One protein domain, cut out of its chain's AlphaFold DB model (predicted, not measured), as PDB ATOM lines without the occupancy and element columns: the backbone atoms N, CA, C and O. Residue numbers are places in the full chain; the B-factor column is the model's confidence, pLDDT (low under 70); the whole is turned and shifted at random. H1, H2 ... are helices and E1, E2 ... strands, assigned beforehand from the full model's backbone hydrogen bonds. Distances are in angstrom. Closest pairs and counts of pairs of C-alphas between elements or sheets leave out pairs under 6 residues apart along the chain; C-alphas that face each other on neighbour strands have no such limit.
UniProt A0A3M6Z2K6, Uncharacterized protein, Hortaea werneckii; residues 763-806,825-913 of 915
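What this domain is: This is residues 763 to 806 and 825 to 913 of the 915 residues of an uncharacterized protein of Hortaea werneckii (UniProt A0A3M6Z2K6). A helical hairpin, H4 and H5, makes the core, with the short helices H1 and H2 beside it. A two-stranded hairpin, E1 and E2, lies toward one end of the longest axis with short H3 near E2, and residues 890 to 913 loop toward the other end. The 133 printed residues, under half of them in named elements, run E1 E2 H1 H2 H3 H4 H5: a mixed class with one antiparallel sheet, E1 - E2. The whole is only just compact, close to loose, with a radius of gyration of the C-alphas of 16.8 A and spans of 50 by 36 by 29 A.

How they stand to each other: E1, residues 763 to 768, and E2, residues 784 to 789, form an antiparallel hairpin at 152 degrees; N 765 and O 788 are 2.8 A apart, within hydrogen-bond range. H1, residues 796 to 800, only just touches H2, residues 827 to 834, with 3 pairs of C-alphas within 8 A, the closest those of Phe 799 and Leu 828, 7.4 A. The closest C-alphas of E2 and H3, residues 841 to 846, are those of Ala 784 and Tyr 846, 5.5 A apart. H4, residues 854 to 867, touches H5, residues 877 to 889, closest at the C-alphas of Ala 866 and Cys 878, 4.8 A; this helical hairpin has a shallow tilt of 28 degrees, opposite ways. H5 touches H1 with residues 877 to 881 alone, closest at the C-alphas of Ala 877 and Leu 800, 4.9 A. Every O i to N i+4 pair is within hydrogen-bond range in H1, H2, H4 and H5; H3 has 0 of 2, and 2 of 3 O i to N i+3 pairs.

Where its parts are: E1 begins at C-alpha 763 (11.213, -16.905, 30.262). H4 spans 19.9 A and H5 17.4 A, ending at C-alpha 889 (27.012, -27.934, 32.660).

The domain as a whole: Residues 807 to 824 are not printed; C-alphas 806 and 825 are 19.3 A apart. The link from E1 to E2 is long. Mean pLDDT of the printed part is 72.9, with 49 residues under 70, among them 771 to 781 and 894 to 910.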
ATOM      1  N   MET A 763      11.261 -15.907  29.184       82.06
ATOM      2  CA  MET A 763      11.213 -16.905  30.262       82.06
ATOM      3  C   MET A 763      10.603 -16.319  31.540       82.06
ATOM      4  O   MET A 763       9.725 -16.924  32.155       82.06
ATOM      5  N   GLY A 764      11.023 -15.111  31.919       88.69
ATOM      6  CA  GLY A 764      10.564 -14.443  33.136       88.69
ATOM      7  C   GLY A 764      10.982 -12.980  33.214       88.69
ATOM      8  O   GLY A 764      11.664 -12.465  32.326       88.69
ATOM      9  N   LEU A 765      10.563 -12.309  34.283       91.25
ATOM     10  CA  LEU A 765      10.919 -10.933  34.611       91.25
ATOM     11  C   LEU A 765      12.042 -10.925  35.649       91.25
ATOM     12  O   LEU A 765      11.938 -11.550  36.700       91.25
ATOM     13  N   LEU A 766      13.102 -10.181  35.361       92.81
ATOM     14  CA  LEU A 766      14.174  -9.877  36.296       92.81
ATOM     15  C   LEU A 766      13.813  -8.615  37.073       92.81
ATOM     16  O   LEU A 766      13.607  -7.545  36.489       92.81
ATOM     17  N   GLN A 767      13.762  -8.760  38.391       93.38
ATOM     18  CA  GLN A 767      13.336  -7.727  39.325       93.38
ATOM     19  C   GLN A 767      14.538  -7.259  40.138       93.38
ATOM     20  O   GLN A 767      15.229  -8.064  40.764       93.38
ATOM     21  N   MET A 768      14.830  -5.959  40.073       92.62
ATOM     22  CA  MET A 768      16.097  -5.390  40.546       92.62
ATOM     23  C   MET A 768      16.089  -5.085  42.042       92.62
ATOM     24  O   MET A 768      15.047  -4.770  42.615       92.62
ATOM     25  N   ALA A 769      17.260  -5.156  42.672       91.31
ATOM     26  CA  ALA A 769      17.443  -4.727  44.051       91.31
ATOM     27  C   ALA A 769      17.383  -3.183  44.163       91.31
ATOM     28  O   ALA A 769      17.859  -2.501  43.248       91.31
ATOM     29  N   PRO A 770      16.876  -2.627  45.285       86.00
ATOM     30  CA  PRO A 770      16.771  -1.176  45.496       86.00
ATOM     31  C   PRO A 770      18.120  -0.446  45.349       86.00
ATOM     32  O   PRO A 770      18.244   0.490  44.568       86.00
ATOM     33  N   ALA A 771      19.168  -0.977  45.985       68.44
ATOM     34  CA  ALA A 771      20.490  -0.352  46.086       68.44
ATOM     35  C   ALA A 771      21.482  -0.761  44.975       68.44
ATOM     36  O   ALA A 771      22.692  -0.775  45.191       68.44
ATOM     37  N   SER A 772      21.010  -1.157  43.791       59.69
ATOM     38  CA  SER A 772      21.866  -1.855  42.816       59.69
ATOM     39  C   SER A 772      22.858  -1.002  42.008       59.69
ATOM     40  O   SER A 772      23.488  -1.508  41.079       59.69
ATOM     41  N   GLN A 773      23.088   0.257  42.390       51.44
ATOM     42  CA  GLN A 773      24.222   1.028  41.874       51.44
ATOM     43  C   GLN A 773      25.522   0.525  42.509       51.44
ATOM     44  O   GLN A 773      26.005   1.052  43.510       51.44
ATOM     45  N   THR A 774      26.106  -0.522  41.934       48.25
ATOM     46  CA  THR A 774      27.490  -0.880  42.257       48.25
ATOM     47  C   THR A 774      28.445   0.105  41.576       48.25
ATOM     48  O   THR A 774      28.160   0.631  40.503       48.25
ATOM     49  N   LEU A 775      29.621   0.330  42.172       45.03
ATOM     50  CA  LEU A 775      30.693   1.179  41.619       45.03
ATOM     51  C   LEU A 775      31.157   0.770  40.201       45.03
ATOM     52  O   LEU A 775      31.856   1.544  39.551       45.03
ATOM     53  N   ASN A 776      30.767  -0.421  39.730       42.91
ATOM     54  CA  ASN A 776      31.159  -1.016  38.453       42.91
ATOM     55  C   ASN A 776      30.010  -1.114  37.429       42.91
ATOM     56  O   ASN A 776      30.195  -1.763  36.402       42.91
ATOM     57  N   ASP A 777      28.855  -0.482  37.671       55.81
ATOM     58  CA  ASP A 777      27.739  -0.404  36.713       55.81
ATOM     59  C   ASP A 777      27.631   1.011  36.099       55.81
ATOM     60  O   ASP A 777      26.798   1.820  36.520       55.81
ATOM     61  N   PRO A 778      28.490   1.361  35.118       45.94
ATOM     62  CA  PRO A 778      28.476   2.674  34.474       45.94
ATOM     63  C   PRO A 778      27.228   2.922  33.607       45.94
ATOM     64  O   PRO A 778      26.998   4.066  33.213       45.94
ATOM     65  N   GLU A 779      26.433   1.887  33.307       56.72
ATOM     66  CA  GLU A 779      25.223   1.967  32.473       56.72
ATOM     67  C   GLU A 779      23.919   2.009  33.301       56.72
ATOM     68  O   GLU A 779      22.859   2.342  32.766       56.72
ATOM     69  N   GLY A 780      23.990   1.759  34.616       62.88
ATOM     70  CA  GLY A 780      22.856   1.844  35.545       62.88
ATOM     71  C   GLY A 780      21.822   0.732  35.342       62.88
ATOM     72  O   GLY A 780      20.616   0.957  35.483       62.88
ATOM     73  N   HIS A 781      22.282  -0.451  34.951       68.50
ATOM     74  CA  HIS A 781      21.471  -1.631  34.682       68.50
ATOM     75  C   HIS A 781      20.819  -2.239  35.925       68.50
ATOM     76  O   HIS A 781      19.697  -2.749  35.825       68.50
ATOM     77  N   GLY A 782      21.476  -2.130  37.076       81.06
ATOM     78  CA  GLY A 782      21.045  -2.737  38.324       81.06
ATOM     79  C   GLY A 782      21.295  -4.247  38.391       81.06
ATOM     80  O   GLY A 782      21.660  -4.905  37.420       81.06
ATOM     81  N   THR A 783      21.100  -4.807  39.581       88.75
ATOM     82  CA  THR A 783      21.366  -6.212  39.916       88.75
ATOM     83  C   THR A 783      20.057  -6.877  40.304       88.75
ATOM     84  O   THR A 783      19.351  -6.396  41.194       88.75
ATOM     85  N   ALA A 784      19.735  -7.993  39.657       92.06
ATOM     86  CA  ALA A 784      18.506  -8.730  39.883       92.06
ATOM     87  C   ALA A 784      18.521  -9.417  41.257       92.06
ATOM     88  O   ALA A 784      19.491 -10.082  41.633       92.06
ATOM     89  N   ILE A 785      17.436  -9.258  42.011       94.00
ATOM     90  CA  ILE A 785      17.179  -9.964  43.271       94.00
ATOM     91  C   ILE A 785      16.136 -11.068  43.103       94.00
ATOM     92  O   ILE A 785      16.233 -12.073  43.801       94.00
ATOM     93  N   PHE A 786      15.217 -10.944  42.142       95.44
ATOM     94  CA  PHE A 786      14.266 -12.004  41.811       95.44
ATOM     95  C   PHE A 786      14.190 -12.282  40.306       95.44
ATOM     96  O   PHE A 786      14.392 -11.384  39.483       95.44
ATOM     97  N   LEU A 787      13.868 -13.531  39.968       94.81
ATOM     98  CA  LEU A 787      13.429 -13.972  38.646       94.81
ATOM     99  C   LEU A 787      11.990 -14.490  38.765       94.81
ATOM    100  O   LEU A 787      11.769 -15.628  39.184       94.81
ATOM    101  N   HIS A 788      11.027 -13.660  38.371       93.69
ATOM    102  CA  HIS A 788       9.615 -14.025  38.351       93.69
ATOM    103  C   HIS A 788       9.289 -14.723  37.030       93.69
ATOM    104  O   HIS A 788       9.292 -14.102  35.965       93.69
ATOM    105  N   SER A 789       9.042 -16.030  37.072       88.56
ATOM    106  CA  SER A 789       8.744 -16.819  35.870       88.56
ATOM    107  C   SER A 789       7.406 -16.382  35.278       88.56
ATOM    108  O   SER A 789       6.424 -16.312  36.008       88.56
ATOM    109  N   THR A 790       7.299 -16.127  33.972       76.25
ATOM    110  CA  THR A 790       6.033 -15.651  33.371       76.25
ATOM    111  C   THR A 790       5.408 -16.670  32.436       76.25
ATOM    112  O   THR A 790       4.303 -17.142  32.707       76.25
ATOM    113  N   ASN A 791       6.109 -17.022  31.358       69.06
ATOM    114  CA  ASN A 791       5.592 -17.921  30.327       69.06
ATOM    115  C   ASN A 791       5.940 -19.382  30.606       69.06
ATOM    116  O   ASN A 791       5.062 -20.231  30.507       69.06
ATOM    117  N   VAL A 792       7.195 -19.657  30.969       71.62
ATOM    118  CA  VAL A 792       7.689 -21.001  31.289       71.62
ATOM    119  C   VAL A 792       7.963 -21.053  32.786       71.62
ATOM    120  O   VAL A 792       8.758 -20.264  33.293       71.62
ATOM    121  N   LYS A 793       7.275 -21.944  33.501       79.25
ATOM    122  CA  LYS A 793       7.406 -22.093  34.955       79.25
ATOM    123  C   LYS A 793       8.415 -23.197  35.262       79.25
ATOM    124  O   LYS A 793       8.387 -24.250  34.640       79.25
ATOM    125  N   TRP A 794       9.335 -22.956  36.189       83.38
ATOM    126  CA  TRP A 794      10.379 -23.925  36.533       83.38
ATOM    127  C   TRP A 794       9.817 -25.029  37.428       83.38
ATOM    128  O   TRP A 794       9.577 -24.812  38.615       83.38
ATOM    129  N   SER A 795       9.581 -26.206  36.849       80.31
ATOM    130  CA  SER A 795       9.019 -27.373  37.534       80.31
ATOM    131  C   SER A 795       9.468 -28.688  36.894       80.31
ATOM    132  O   SER A 795       9.936 -28.707  35.752       80.31
ATOM    133  N   HIS A 796       9.298 -29.812  37.597       78.38
ATOM    134  CA  HIS A 796       9.520 -31.133  37.011       78.38
ATOM    135  C   HIS A 796       8.545 -31.392  35.877       78.38
ATOM    136  O   HIS A 796       8.962 -31.942  34.863       78.38
ATOM    137  N   ARG A 797       7.286 -30.965  36.006       70.75
ATOM    138  CA  ARG A 797       6.296 -31.077  34.926       70.75
ATOM    139  C   ARG A 797       6.747 -30.369  33.650       70.75
ATOM    140  O   ARG A 797       6.642 -30.950  32.577       70.75
ATOM    141  N   ASP A 798       7.235 -29.141  33.769       71.44
ATOM    142  CA  ASP A 798       7.574 -28.314  32.611       71.44
ATOM    143  C   ASP A 798       8.932 -28.713  32.003       71.44
ATOM    144  O   ASP A 798       9.083 -28.680  30.786       71.44
ATOM    145  N   PHE A 799       9.908 -29.146  32.818       76.06
ATOM    146  CA  PHE A 799      11.286 -29.393  32.361       76.06
ATOM    147  C   PHE A 799      11.747 -30.851  32.394       76.06
ATOM    148  O   PHE A 799      12.566 -31.253  31.576       76.06
ATOM    149  N   LEU A 800      11.307 -31.661  33.354       70.50
ATOM    150  CA  LEU A 800      11.857 -33.013  33.556       70.50
ATOM    151  C   LEU A 800      10.899 -34.120  33.141       70.50
ATOM    152  O   LEU A 800      11.290 -35.286  33.080       70.50
ATOM    153  N   CYS A 801       9.640 -33.778  32.891       58.53
ATOM    154  CA  CYS A 801       8.586 -34.751  32.770       58.53
ATOM    155  C   CYS A 801       7.736 -34.501  31.530       58.53
ATOM    156  O   CYS A 801       6.660 -33.923  31.583       58.53
ATOM    157  N   ILE A 802       8.156 -35.120  30.427       48.31
ATOM    158  CA  ILE A 802       7.408 -35.224  29.159       48.31
ATOM    159  C   ILE A 802       6.046 -35.968  29.354       48.31
ATOM    160  O   ILE A 802       5.298 -36.186  28.405       48.31
ATOM    161  N   ARG A 803       5.710 -36.419  30.582       42.38
ATOM    162  CA  ARG A 803       4.577 -37.313  30.914       42.38
ATOM    163  C   ARG A 803       3.902 -37.090  32.269       42.38
ATOM    164  O   ARG A 803       3.144 -37.956  32.701       42.38
ATOM    165  N   CYS A 804       4.159 -35.989  32.964       43.91
ATOM    166  CA  CYS A 804       3.503 -35.770  34.246       43.91
ATOM    167  C   CYS A 804       2.137 -35.159  33.972       43.91
ATOM    168  O   CYS A 804       2.029 -33.984  33.627       43.91
ATOM    169  N   LEU A 805       1.094 -35.979  34.112       38.34
ATOM    170  CA  LEU A 805      -0.274 -35.490  34.260       38.34
ATOM    171  C   LEU A 805      -0.287 -34.426  35.374       38.34
ATOM    172  O   LEU A 805       0.550 -34.497  36.282       38.34
ATOM    173  N   PRO A 806      -1.171 -33.411  35.311       41.22
ATOM    174  CA  PRO A 806      -1.251 -32.424  36.376       41.22
ATOM    175  C   PRO A 806      -1.383 -33.161  37.712       41.22
ATOM    176  O   PRO A 806      -2.282 -33.974  37.902       41.22
ATOM    177  N   LEU A 825       5.420 -27.352  20.317       39.91
ATOM    178  CA  LEU A 825       6.430 -27.637  19.314       39.91
ATOM    179  C   LEU A 825       7.562 -28.521  19.868       39.91
ATOM    180  O   LEU A 825       8.505 -28.790  19.127       39.91
ATOM    181  N   GLU A 826       7.481 -28.972  21.128       48.50
ATOM    182  CA  GLU A 826       8.550 -29.723  21.809       48.50
ATOM    183  C   GLU A 826       9.925 -29.007  21.765       48.50
ATOM    184  O   GLU A 826      10.973 -29.651  21.774       48.50
ATOM    185  N   GLU A 827       9.963 -27.673  21.706       53.22
ATOM    186  CA  GLU A 827      11.191 -26.872  21.659       53.22
ATOM    187  C   GLU A 827      12.027 -26.976  22.937       53.22
ATOM    188  O   GLU A 827      13.246 -27.127  22.858       53.22
ATOM    189  N   LEU A 828      11.390 -26.904  24.107       61.09
ATOM    190  CA  LEU A 828      12.044 -27.050  25.406       61.09
ATOM    191  C   LEU A 828      12.569 -28.482  25.551       61.09
ATOM    192  O   LEU A 828      13.721 -28.684  25.916       61.09
ATOM    193  N   SER A 829      11.765 -29.476  25.156       61.50
ATOM    194  CA  SER A 829      12.177 -30.888  25.096       61.50
ATOM    195  C   SER A 829      13.371 -31.102  24.150       61.50
ATOM    196  O   SER A 829      14.349 -31.767  24.499       61.50
ATOM    197  N   SER A 830      13.348 -30.473  22.974       61.44
ATOM    198  CA  SER A 830      14.435 -30.500  21.991       61.44
ATOM    199  C   SER A 830      15.712 -29.837  22.520       61.44
ATOM    200  O   SER A 830      16.806 -30.367  22.318       61.44
ATOM    201  N   GLN A 831      15.600 -28.725  23.254       65.19
ATOM    202  CA  GLN A 831      16.745 -28.066  23.894       65.19
ATOM    203  C   GLN A 831      17.337 -28.874  25.048       65.19
ATOM    204  O   GLN A 831      18.558 -29.003  25.157       65.19
ATOM    205  N   LEU A 832      16.485 -29.491  25.865       69.12
ATOM    206  CA  LEU A 832      16.921 -30.447  26.878       69.12
ATOM    207  C   LEU A 832      17.666 -31.624  26.231       69.12
ATOM    208  O   LEU A 832      18.687 -32.068  26.751       69.12
ATOM    209  N   GLY A 833      17.209 -32.089  25.063       66.56
ATOM    210  CA  GLY A 833      17.883 -33.122  24.274       66.56
ATOM    211  C   GLY A 833      19.191 -32.670  23.610       66.56
ATOM    212  O   GLY A 833      20.103 -33.485  23.436       66.56
ATOM    213  N   SER A 834      19.311 -31.387  23.257       75.25
ATOM    214  CA  SER A 834      20.506 -30.817  22.622       75.25
ATOM    215  C   SER A 834      21.590 -30.388  23.615       75.25
ATOM    216  O   SER A 834      22.712 -30.110  23.193       75.25
ATOM    217  N   ASN A 835      21.304 -30.452  24.921       81.50
ATOM    218  CA  ASN A 835      22.238 -30.162  26.015       81.50
ATOM    219  C   ASN A 835      22.788 -28.727  25.963       81.50
ATOM    220  O   ASN A 835      23.969 -28.482  26.210       81.50
ATOM    221  N   VAL A 836      21.922 -27.782  25.596       83.44
ATOM    222  CA  VAL A 836      22.194 -26.341  25.642       83.44
ATOM    223  C   VAL A 836      21.463 -25.715  26.819       83.44
ATOM    224  O   VAL A 836      20.454 -26.251  27.281       83.44
ATOM    225  N   ARG A 837      21.967 -24.574  27.292       87.88
ATOM    226  CA  ARG A 837      21.319 -23.767  28.332       87.88
ATOM    227  C   ARG A 837      19.913 -23.351  27.927       87.88
ATOM    228  O   ARG A 837      19.646 -23.147  26.746       87.88
ATOM    229  N   ILE A 838      19.040 -23.201  28.917       87.12
ATOM    230  CA  ILE A 838      17.679 -22.705  28.725       87.12
ATOM    231  C   ILE A 838      17.660 -21.182  28.756       87.12
ATOM    232  O   ILE A 838      16.957 -20.563  27.955       87.12
ATOM    233  N   LEU A 839      18.397 -20.566  29.681       88.69
ATOM    234  CA  LEU A 839      18.422 -19.118  29.808       88.69
ATOM    235  C   LEU A 839      19.437 -18.513  28.833       88.69
ATOM    236  O   LEU A 839      20.550 -19.015  28.660       88.69
ATOM    237  N   ASP A 840      19.034 -17.433  28.167       89.25
ATOM    238  CA  ASP A 840      19.917 -16.684  27.275       89.25
ATOM    239  C   ASP A 840      21.061 -16.021  28.057       89.25
ATOM    240  O   ASP A 840      20.890 -15.589  29.198       89.25
ATOM    241  N   GLU A 841      22.244 -15.930  27.447       85.44
ATOM    242  CA  GLU A 841      23.436 -15.408  28.124       85.44
ATOM    243  C   GLU A 841      23.307 -13.929  28.507       85.44
ATOM    244  O   GLU A 841      23.992 -13.445  29.412       85.44
ATOM    245  N   ASP A 842      22.405 -13.198  27.854       84.50
ATOM    246  CA  ASP A 842      22.204 -11.786  28.125       84.50
ATOM    247  C   ASP A 842      21.725 -11.489  29.550       84.50
ATOM    248  O   ASP A 842      21.968 -10.389  30.045       84.50
ATOM    249  N   MET A 843      21.101 -12.441  30.246       87.31
ATOM    250  CA  MET A 843      20.639 -12.203  31.609       87.31
ATOM    251  C   MET A 843      21.780 -12.138  32.626       87.31
ATOM    252  O   MET A 843      21.614 -11.515  33.678       87.31
ATOM    253  N   PHE A 844      22.944 -12.733  32.326       84.62
ATOM    254  CA  PHE A 844      24.075 -12.796  33.259       84.62
ATOM    255  C   PHE A 844      24.633 -11.417  33.613       84.62
ATOM    256  O   PHE A 844      25.161 -11.246  34.707       84.62
ATOM    257  N   GLN A 845      24.421 -10.408  32.762       86.25
ATOM    258  CA  GLN A 845      24.805  -9.023  33.061       86.25
ATOM    259  C   GLN A 845      24.061  -8.427  34.271       86.25
ATOM    260  O   GLN A 845      24.541  -7.471  34.869       86.25
ATOM    261  N   TYR A 846      22.895  -8.978  34.627       88.44
ATOM    262  CA  TYR A 846      22.094  -8.537  35.773       88.44
ATOM    263  C   TYR A 846      22.306  -9.424  37.004       88.44
ATOM    264  O   TYR A 846      21.701  -9.173  38.048       88.44
ATOM    265  N   MET A 847      23.095 -10.496  36.894       88.75
ATOM    266  CA  MET A 847      23.276 -11.439  37.992       88.75
ATOM    267  C   MET A 847      24.252 -10.891  39.040       88.75
ATOM    268  O   MET A 847      25.206 -10.189  38.699       88.75
ATOM    269  N   PRO A 848      24.040 -11.210  40.326       82.12
ATOM    270  CA  PRO A 848      25.002 -10.892  41.377       82.12
ATOM    271  C   PRO A 848      26.362 -11.557  41.087       82.12
ATOM    272  O   PRO A 848      26.392 -12.768  40.869       82.12
ATOM    273  N   PRO A 849      27.487 -10.815  41.123       78.56
ATOM    274  CA  PRO A 849      28.803 -11.348  40.753       78.56
ATOM    275  C   PRO A 849      29.352 -12.368  41.759       78.56
ATOM    276  O   PRO A 849      30.177 -13.202  41.402       78.56
ATOM    277  N   ASP A 850      28.888 -12.308  43.009       81.00
ATOM    278  CA  ASP A 850      29.394 -13.126  44.115       81.00
ATOM    279  C   ASP A 850      28.633 -14.450  44.296       81.00
ATOM    280  O   ASP A 850      28.924 -15.205  45.224       81.00
ATOM    281  N   LEU A 851      27.626 -14.727  43.459       80.25
ATOM    282  CA  LEU A 851      26.839 -15.955  43.543       80.25
ATOM    283  C   LEU A 851      27.051 -16.841  42.316       80.25
ATOM    284  O   LEU A 851      27.258 -16.333  41.214       80.25
ATOM    285  N   PRO A 852      26.938 -18.172  42.487       82.12
ATOM    286  CA  PRO A 852      26.956 -19.093  41.366       82.12
ATOM    287  C   PRO A 852      25.867 -18.770  40.347       82.12
ATOM    288  O   PRO A 852      24.828 -18.168  40.660       82.12
ATOM    289  N   ASP A 853      26.101 -19.251  39.134       88.31
ATOM    290  CA  ASP A 853      25.186 -19.142  38.012       88.31
ATOM    291  C   ASP A 853      23.731 -19.451  38.412       88.31
ATOM    292  O   ASP A 853      23.434 -20.463  39.053       88.31
ATOM    293  N   ALA A 854      22.823 -18.536  38.070       89.75
ATOM    294  CA  ALA A 854      21.424 -18.630  38.462       89.75
ATOM    295  C   ALA A 854      20.729 -19.855  37.859       89.75
ATOM    296  O   ALA A 854      20.005 -20.535  38.579       89.75
ATOM    297  N   GLU A 855      20.972 -20.174  36.584       91.12
ATOM    298  CA  GLU A 855      20.377 -21.347  35.944       91.12
ATOM    299  C   GLU A 855      20.859 -22.624  36.632       91.12
ATOM    300  O   GLU A 855      20.058 -23.488  36.987       91.12
ATOM    301  N   VAL A 856      22.159 -22.708  36.918       90.06
ATOM    302  CA  VAL A 856      22.740 -23.839  37.648       90.06
ATOM    303  C   VAL A 856      22.071 -24.035  39.011       90.06
ATOM    304  O   VAL A 856      21.704 -25.161  39.355       90.06
ATOM    305  N   ARG A 857      21.868 -22.959  39.781       90.31
ATOM    306  CA  ARG A 857      21.177 -23.027  41.081       90.31
ATOM    307  C   ARG A 857      19.727 -23.497  40.942       90.31
ATOM    308  O   ARG A 857      19.276 -24.300  41.760       90.31
ATOM    309  N   ILE A 858      19.018 -23.080  39.890       91.94
ATOM    310  CA  ILE A 858      17.647 -23.544  39.620       91.94
ATOM    311  C   ILE A 858      17.647 -25.051  39.341       91.94
ATOM    312  O   ILE A 858      16.858 -25.794  39.928       91.94
ATOM    313  N   TRP A 859      18.580 -25.531  38.516       90.38
ATOM    314  CA  TRP A 859      18.729 -26.960  38.229       90.38
ATOM    315  C   TRP A 859      19.104 -27.779  39.465       90.38
ATOM    316  O   TRP A 859      18.576 -28.875  39.636       90.38
ATOM    317  N   ARG A 860      19.927 -27.246  40.378       88.12
ATOM    318  CA  ARG A 860      20.199 -27.879  41.683       88.12
ATOM    319  C   ARG A 860      18.953 -27.984  42.551       88.12
ATOM    320  O   ARG A 860      18.679 -29.048  43.107       88.12
ATOM    321  N   ALA A 861      18.180 -26.902  42.652       89.69
ATOM    322  CA  ALA A 861      16.916 -26.901  43.384       89.69
ATOM    323  C   ALA A 861      15.943 -27.946  42.812       89.69
ATOM    324  O   ALA A 861      15.293 -28.674  43.571       89.69
ATOM    325  N   MET A 862      15.893 -28.056  41.484       88.62
ATOM    326  CA  MET A 862      15.042 -28.995  40.766       88.62
ATOM    327  C   MET A 862      15.516 -30.449  40.887       88.62
ATOM    328  O   MET A 862      14.689 -31.317  41.165       88.62
ATOM    329  N   GLU A 863      16.820 -30.723  40.781       87.75
ATOM    330  CA  GLU A 863      17.414 -32.043  41.050       87.75
ATOM    331  C   GLU A 863      17.095 -32.504  42.464       87.75
ATOM    332  O   GLU A 863      16.618 -33.622  42.657       87.75
ATOM    333  N   HIS A 864      17.285 -31.626  43.451       84.81
ATOM    334  CA  HIS A 864      17.034 -31.967  44.840       84.81
ATOM    335  C   HIS A 864      15.577 -32.390  45.046       84.81
ATOM    336  O   HIS A 864      15.306 -33.441  45.633       84.81
ATOM    337  N   ALA A 865      14.635 -31.600  44.525       85.81
ATOM    338  CA  ALA A 865      13.220 -31.930  44.604       85.81
ATOM    339  C   ALA A 865      12.901 -33.244  43.855       85.81
ATOM    340  O   ALA A 865      12.153 -34.070  44.369       85.81
ATOM    341  N   ALA A 866      13.510 -33.500  42.692       82.69
ATOM    342  CA  ALA A 866      13.217 -34.699  41.897       82.69
ATOM    343  C   ALA A 866      13.812 -35.983  42.501       82.69
ATOM    344  O   ALA A 866      13.261 -37.070  42.327       82.69
ATOM    345  N   CYS A 867      14.957 -35.872  43.178       78.94
ATOM    346  CA  CYS A 867      15.749 -37.012  43.629       78.94
ATOM    347  C   CYS A 867      15.626 -37.293  45.133       78.94
ATOM    348  O   CYS A 867      15.768 -38.444  45.548       78.94
ATOM    349  N   ARG A 868      15.399 -36.268  45.968       79.88
ATOM    350  CA  ARG A 868      15.563 -36.365  47.434       79.88
ATOM    351  C   ARG A 868      14.311 -36.017  48.229       79.88
ATOM    352  O   ARG A 868      14.157 -36.550  49.326       79.88
ATOM    353  N   SER A 869      13.423 -35.190  47.684       81.12
ATOM    354  CA  SER A 869      12.163 -34.844  48.348       81.12
ATOM    355  C   SER A 869      11.167 -36.007  48.291       81.12
ATOM    356  O   SER A 869      10.780 -36.423  47.198       81.12
ATOM    357  N   PRO A 870      10.679 -36.521  49.434       77.62
ATOM    358  CA  PRO A 870       9.613 -37.520  49.446       77.62
ATOM    359  C   PRO A 870       8.321 -37.026  48.791       77.62
ATOM    360  O   PRO A 870       7.599 -37.825  48.203       77.62
ATOM    361  N   ALA A 871       8.036 -35.725  48.882       79.94
ATOM    362  CA  ALA A 871       6.848 -35.138  48.283       79.94
ATOM    363  C   ALA A 871       6.979 -34.975  46.762       79.94
ATOM    364  O   ALA A 871       6.001 -35.155  46.042       79.94
ATOM    365  N   TRP A 872       8.159 -34.622  46.249       79.94
ATOM    366  CA  TRP A 872       8.341 -34.209  44.847       79.94
ATOM    367  C   TRP A 872       8.972 -35.258  43.938       79.94
ATOM    368  O   TRP A 872       8.975 -35.097  42.722       79.94
ATOM    369  N   ARG A 873       9.447 -36.363  44.500       72.69
ATOM    370  CA  ARG A 873      10.125 -37.408  43.743       72.69
ATOM    371  C   ARG A 873       9.212 -38.087  42.715       72.69
ATOM    372  O   ARG A 873       8.207 -38.700  43.063       72.69
ATOM    373  N   GLN A 874       9.599 -38.003  41.439       62.44
ATOM    374  CA  GLN A 874       8.837 -38.502  40.286       62.44
ATOM    375  C   GLN A 874       9.705 -39.324  39.333       62.44
ATOM    376  O   GLN A 874      10.805 -38.894  38.991       62.44
ATOM    377  N   HIS A 875       9.193 -40.490  38.908       64.12
ATOM    378  CA  HIS A 875       9.877 -41.564  38.164       64.12
ATOM    379  C   HIS A 875      11.236 -41.199  37.533       64.12
ATOM    380  O   HIS A 875      12.286 -41.259  38.164       64.12
ATOM    381  N   ASN A 876      11.240 -40.800  36.266       69.00
ATOM    382  CA  ASN A 876      12.487 -40.547  35.551       69.00
ATOM    383  C   ASN A 876      12.993 -39.110  35.725       69.00
ATOM    384  O   ASN A 876      14.060 -38.799  35.206       69.00
ATOM    385  N   ALA A 877      12.276 -38.248  36.459       75.38
ATOM    386  CA  ALA A 877      12.607 -36.829  36.574       75.38
ATOM    387  C   ALA A 877      14.011 -36.634  37.156       75.38
ATOM    388  O   ALA A 877      14.807 -35.879  36.608       75.38
ATOM    389  N   CYS A 878      14.363 -37.403  38.191       77.50
ATOM    390  CA  CYS A 878      15.709 -37.390  38.755       77.50
ATOM    391  C   CYS A 878      16.785 -37.724  37.704       77.50
ATOM    392  O   CYS A 878      17.723 -36.957  37.504       77.50
ATOM    393  N   ALA A 879      16.635 -38.839  36.983       76.50
ATOM    394  CA  ALA A 879      17.610 -39.268  35.980       76.50
ATOM    395  C   ALA A 879      17.725 -38.278  34.806       76.50
ATOM    396  O   ALA A 879      18.829 -38.000  34.346       76.50
ATOM    397  N   ILE A 880      16.599 -37.717  34.352       77.38
ATOM    398  CA  ILE A 880      16.548 -36.722  33.272       77.38
ATOM    399  C   ILE A 880      17.244 -35.433  33.706       77.38
ATOM    400  O   ILE A 880      18.126 -34.950  32.997       77.38
ATOM    401  N   GLY A 881      16.904 -34.916  34.890       81.31
ATOM    402  CA  GLY A 881      17.511 -33.702  35.431       81.31
ATOM    403  C   GLY A 881      19.022 -33.842  35.592       81.31
ATOM    404  O   GLY A 881      19.775 -33.001  35.106       81.31
ATOM    405  N   ARG A 882      19.481 -34.956  36.176       84.31
ATOM    406  CA  ARG A 882      20.916 -35.248  36.313       84.31
ATOM    407  C   ARG A 882      21.617 -35.398  34.966       84.31
ATOM    408  O   ARG A 882      22.700 -34.851  34.782       84.31
ATOM    409  N   GLY A 883      20.993 -36.092  34.015       81.69
ATOM    410  CA  GLY A 883      21.533 -36.269  32.668       81.69
ATOM    411  C   GLY A 883      21.689 -34.947  31.913       81.69
ATOM    412  O   GLY A 883      22.706 -34.742  31.252       81.69
ATOM    413  N   TYR A 884      20.723 -34.034  32.045       85.25
ATOM    414  CA  TYR A 884      20.838 -32.682  31.498       85.25
ATOM    415  C   TYR A 884      21.964 -31.904  32.187       85.25
ATOM    416  O   TYR A 884      22.834 -31.359  31.516       85.25
ATOM    417  N   MET A 885      22.020 -31.918  33.523       86.62
ATOM    418  CA  MET A 885      23.073 -31.223  34.268       86.62
ATOM    419  C   MET A 885      24.485 -31.716  33.907       86.62
ATOM    420  O   MET A 885      25.390 -30.900  33.730       86.62
ATOM    421  N   GLN A 886      24.667 -33.031  33.740       85.62
ATOM    422  CA  GLN A 886      25.910 -33.646  33.257       85.62
ATOM    423  C   GLN A 886      26.313 -33.115  31.884       85.62
ATOM    424  O   GLN A 886      27.441 -32.669  31.693       85.62
ATOM    425  N   LYS A 887      25.400 -33.186  30.913       84.00
ATOM    426  CA  LYS A 887      25.724 -32.903  29.512       84.00
ATOM    427  C   LYS A 887      25.838 -31.409  29.217       84.00
ATOM    428  O   LYS A 887      26.656 -31.035  28.386       84.00
ATOM    429  N   THR A 888      25.038 -30.580  29.888       87.25
ATOM    430  CA  THR A 888      24.964 -29.134  29.636       87.25
ATOM    431  C   THR A 888      25.971 -28.346  30.468       87.25
ATOM    432  O   THR A 888      26.593 -27.419  29.958       87.25
ATOM    433  N   PHE A 889      26.150 -28.695  31.746       86.81
ATOM    434  CA  PHE A 889      27.012 -27.934  32.660       86.81
ATOM    435  C   PHE A 889      28.250 -28.712  33.125       86.81
ATOM    436  O   PHE A 889      29.063 -28.158  33.857       86.81
ATOM    437  N   GLY A 890      28.417 -29.976  32.725       82.38
ATOM    438  CA  GLY A 890      29.592 -30.775  33.089       82.38
ATOM    439  C   GLY A 890      29.578 -31.315  34.521       82.38
ATOM    440  O   GLY A 890      30.632 -31.692  35.028       82.38
ATOM    441  N   PHE A 891      28.418 -31.355  35.186       81.69
ATOM    442  CA  PHE A 891      28.320 -31.892  36.546       81.69
ATOM    443  C   PHE A 891      28.733 -33.362  36.616       81.69
ATOM    444  O   PHE A 891      28.261 -34.189  35.835       81.69
ATOM    445  N   GLY A 892      29.546 -33.708  37.613       74.00
ATOM    446  CA  GLY A 892      29.727 -35.093  38.034       74.00
ATOM    447  C   GLY A 892      28.590 -35.508  38.965       74.00
ATOM    448  O   GLY A 892      28.107 -34.705  39.762       74.00
ATOM    449  N   PHE A 893      28.160 -36.765  38.889       74.00
ATOM    450  CA  PHE A 893      27.305 -37.354  39.918       74.00
ATOM    451  C   PHE A 893      28.055 -38.531  40.486       74.00
ATOM    452  O   PHE A 893      28.373 -39.455  39.742       74.00
ATOM    453  N   ASP A 894      28.396 -38.431  41.763       62.03
ATOM    454  CA  ASP A 894      29.331 -39.351  42.379       62.03
ATOM    455  C   ASP A 894      28.707 -40.755  42.485       62.03
ATOM    456  O   ASP A 894      27.719 -40.892  43.218       62.03
ATOM    457  N   PRO A 895      29.194 -41.773  41.742       53.38
ATOM    458  CA  PRO A 895      28.606 -43.111  41.767       53.38
ATOM    459  C   PRO A 895      29.059 -43.916  42.988       53.38
ATOM    460  O   PRO A 895      28.362 -44.860  43.332       53.38
ATOM    461  N   ASP A 896      30.199 -43.531  43.591       57.38
ATOM    462  CA  ASP A 896      30.726 -43.915  44.923       57.38
ATOM    463  C   ASP A 896      32.101 -43.251  45.241       57.38
ATOM    464  O   ASP A 896      32.777 -43.590  46.210       57.38
ATOM    465  N   GLY A 897      32.578 -42.330  44.410       43.53
ATOM    466  CA  GLY A 897      33.976 -42.211  44.039       43.53
ATOM    467  C   GLY A 897      34.330 -43.432  43.193       43.53
ATOM    468  O   GLY A 897      34.489 -44.520  43.730       43.53
ATOM    469  N   GLU A 898      34.487 -43.244  41.877       39.97
ATOM    470  CA  GLU A 898      35.079 -44.220  40.935       39.97
ATOM    471  C   GLU A 898      34.168 -45.381  40.433       39.97
ATOM    472  O   GLU A 898      34.319 -46.532  40.838       39.97
ATOM    473  N   GLY A 899      33.301 -45.145  39.431       33.59
ATOM    474  CA  GLY A 899      32.811 -46.236  38.558       33.59
ATOM    475  C   GLY A 899      31.525 -45.973  37.759       33.59
ATOM    476  O   GLY A 899      30.574 -45.400  38.272       33.59
ATOM    477  N   GLU A 900      31.468 -46.418  36.494       41.41
ATOM    478  CA  GLU A 900      30.278 -46.314  35.625       41.41
ATOM    479  C   GLU A 900      29.058 -47.056  36.217       41.41
ATOM    480  O   GLU A 900      28.998 -48.288  36.222       41.41
ATOM    481  N   PHE A 901      28.055 -46.294  36.665       38.19
ATOM    482  CA  PHE A 901      26.753 -46.782  37.131       38.19
ATOM    483  C   PHE A 901      25.618 -45.878  36.619       38.19
ATOM    484  O   PHE A 901      25.789 -44.670  36.475       38.19
ATOM    485  N   VAL A 902      24.442 -46.460  36.356       46.84
ATOM    486  CA  VAL A 902      23.193 -45.733  36.064       46.84
ATOM    487  C   VAL A 902      22.388 -45.686  37.372       46.84
ATOM    488  O   VAL A 902      21.884 -46.739  37.769       46.84
ATOM    489  N   PRO A 903      22.275 -44.531  38.064       46.41
ATOM    490  CA  PRO A 903      21.662 -44.456  39.391       46.41
ATOM    491  C   PRO A 903      20.229 -44.982  39.377       46.41
ATOM    492  O   PRO A 903      19.424 -44.567  38.535       46.41
ATOM    493  N   LYS A 904      19.874 -45.862  40.321       45.22
ATOM    494  CA  LYS A 904      18.459 -46.150  40.547       45.22
ATOM    495  C   LYS A 904      17.826 -44.901  41.132       45.22
ATOM    496  O   LYS A 904      18.448 -44.130  41.856       45.22
ATOM    497  N   MET A 905      16.547 -44.723  40.846       43.03
ATOM    498  CA  MET A 905      15.780 -43.558  41.271       43.03
ATOM    499  C   MET A 905      15.818 -43.309  42.795       43.03
ATOM    500  O   MET A 905      15.541 -42.199  43.237       43.03
ATOM    501  N   GLU A 906      16.122 -44.350  43.580       50.94
ATOM    502  CA  GLU A 906      16.200 -44.378  45.047       50.94
ATOM    503  C   GLU A 906      17.569 -44.004  45.626       50.94
ATOM    504  O   GLU A 906      17.655 -43.786  46.835       50.94
ATOM    505  N   ASP A 907      18.607 -43.882  44.794       56.56
ATOM    506  CA  ASP A 907      19.982 -43.750  45.272       56.56
ATOM    507  C   ASP A 907      20.339 -42.289  45.634       56.56
ATOM    508  O   ASP A 907      20.178 -41.371  44.813       56.56
ATOM    509  N   PRO A 908      20.870 -42.037  46.847       59.34
ATOM    510  CA  PRO A 908      21.299 -40.715  47.286       59.34
ATOM    511  C   PRO A 908      22.681 -40.360  46.710       59.34
ATOM    512  O   PRO A 908      23.663 -40.307  47.442       59.34
ATOM    513  N   THR A 909      22.786 -40.098  45.406       63.22
ATOM    514  CA  THR A 909      24.056 -39.634  44.809       63.22
ATOM    515  C   THR A 909      24.271 -38.133  45.032       63.22
ATOM    516  O   THR A 909      23.332 -37.330  44.956       63.22
ATOM    517  N   CYS A 910      25.517 -37.722  45.269       68.38
ATOM    518  CA  CYS A 910      25.882 -36.309  45.389       68.38
ATOM    519  C   CYS A 910      26.157 -35.678  44.027       68.38
ATOM    520  O   CYS A 910      26.663 -36.328  43.115       68.38
ATOM    521  N   LEU A 911      25.839 -34.389  43.936       70.50
ATOM    522  CA  LEU A 911      26.280 -33.523  42.854       70.50
ATOM    523  C   LEU A 911      27.733 -33.100  43.120       70.50
ATOM    524  O   LEU A 911      28.029 -32.659  44.230       70.50
ATOM    525  N   ILE A 912      28.605 -33.221  42.120       68.81
ATOM    526  CA  ILE A 912      29.973 -32.689  42.136       68.81
ATOM    527  C   ILE A 912      30.037 -31.533  41.143       68.81
ATOM    528  O   ILE A 912      29.779 -31.722  39.950       68.81
ATOM    529  N   ASP A 913      30.393 -30.355  41.647       65.44
ATOM    530  CA  ASP A 913      30.542 -29.154  40.832       65.44
ATOM    531  C   ASP A 913      31.621 -29.347  39.759       65.44
ATOM    532  O   ASP A 913      32.664 -29.943  40.044       65.44
TER     533      ASP A 913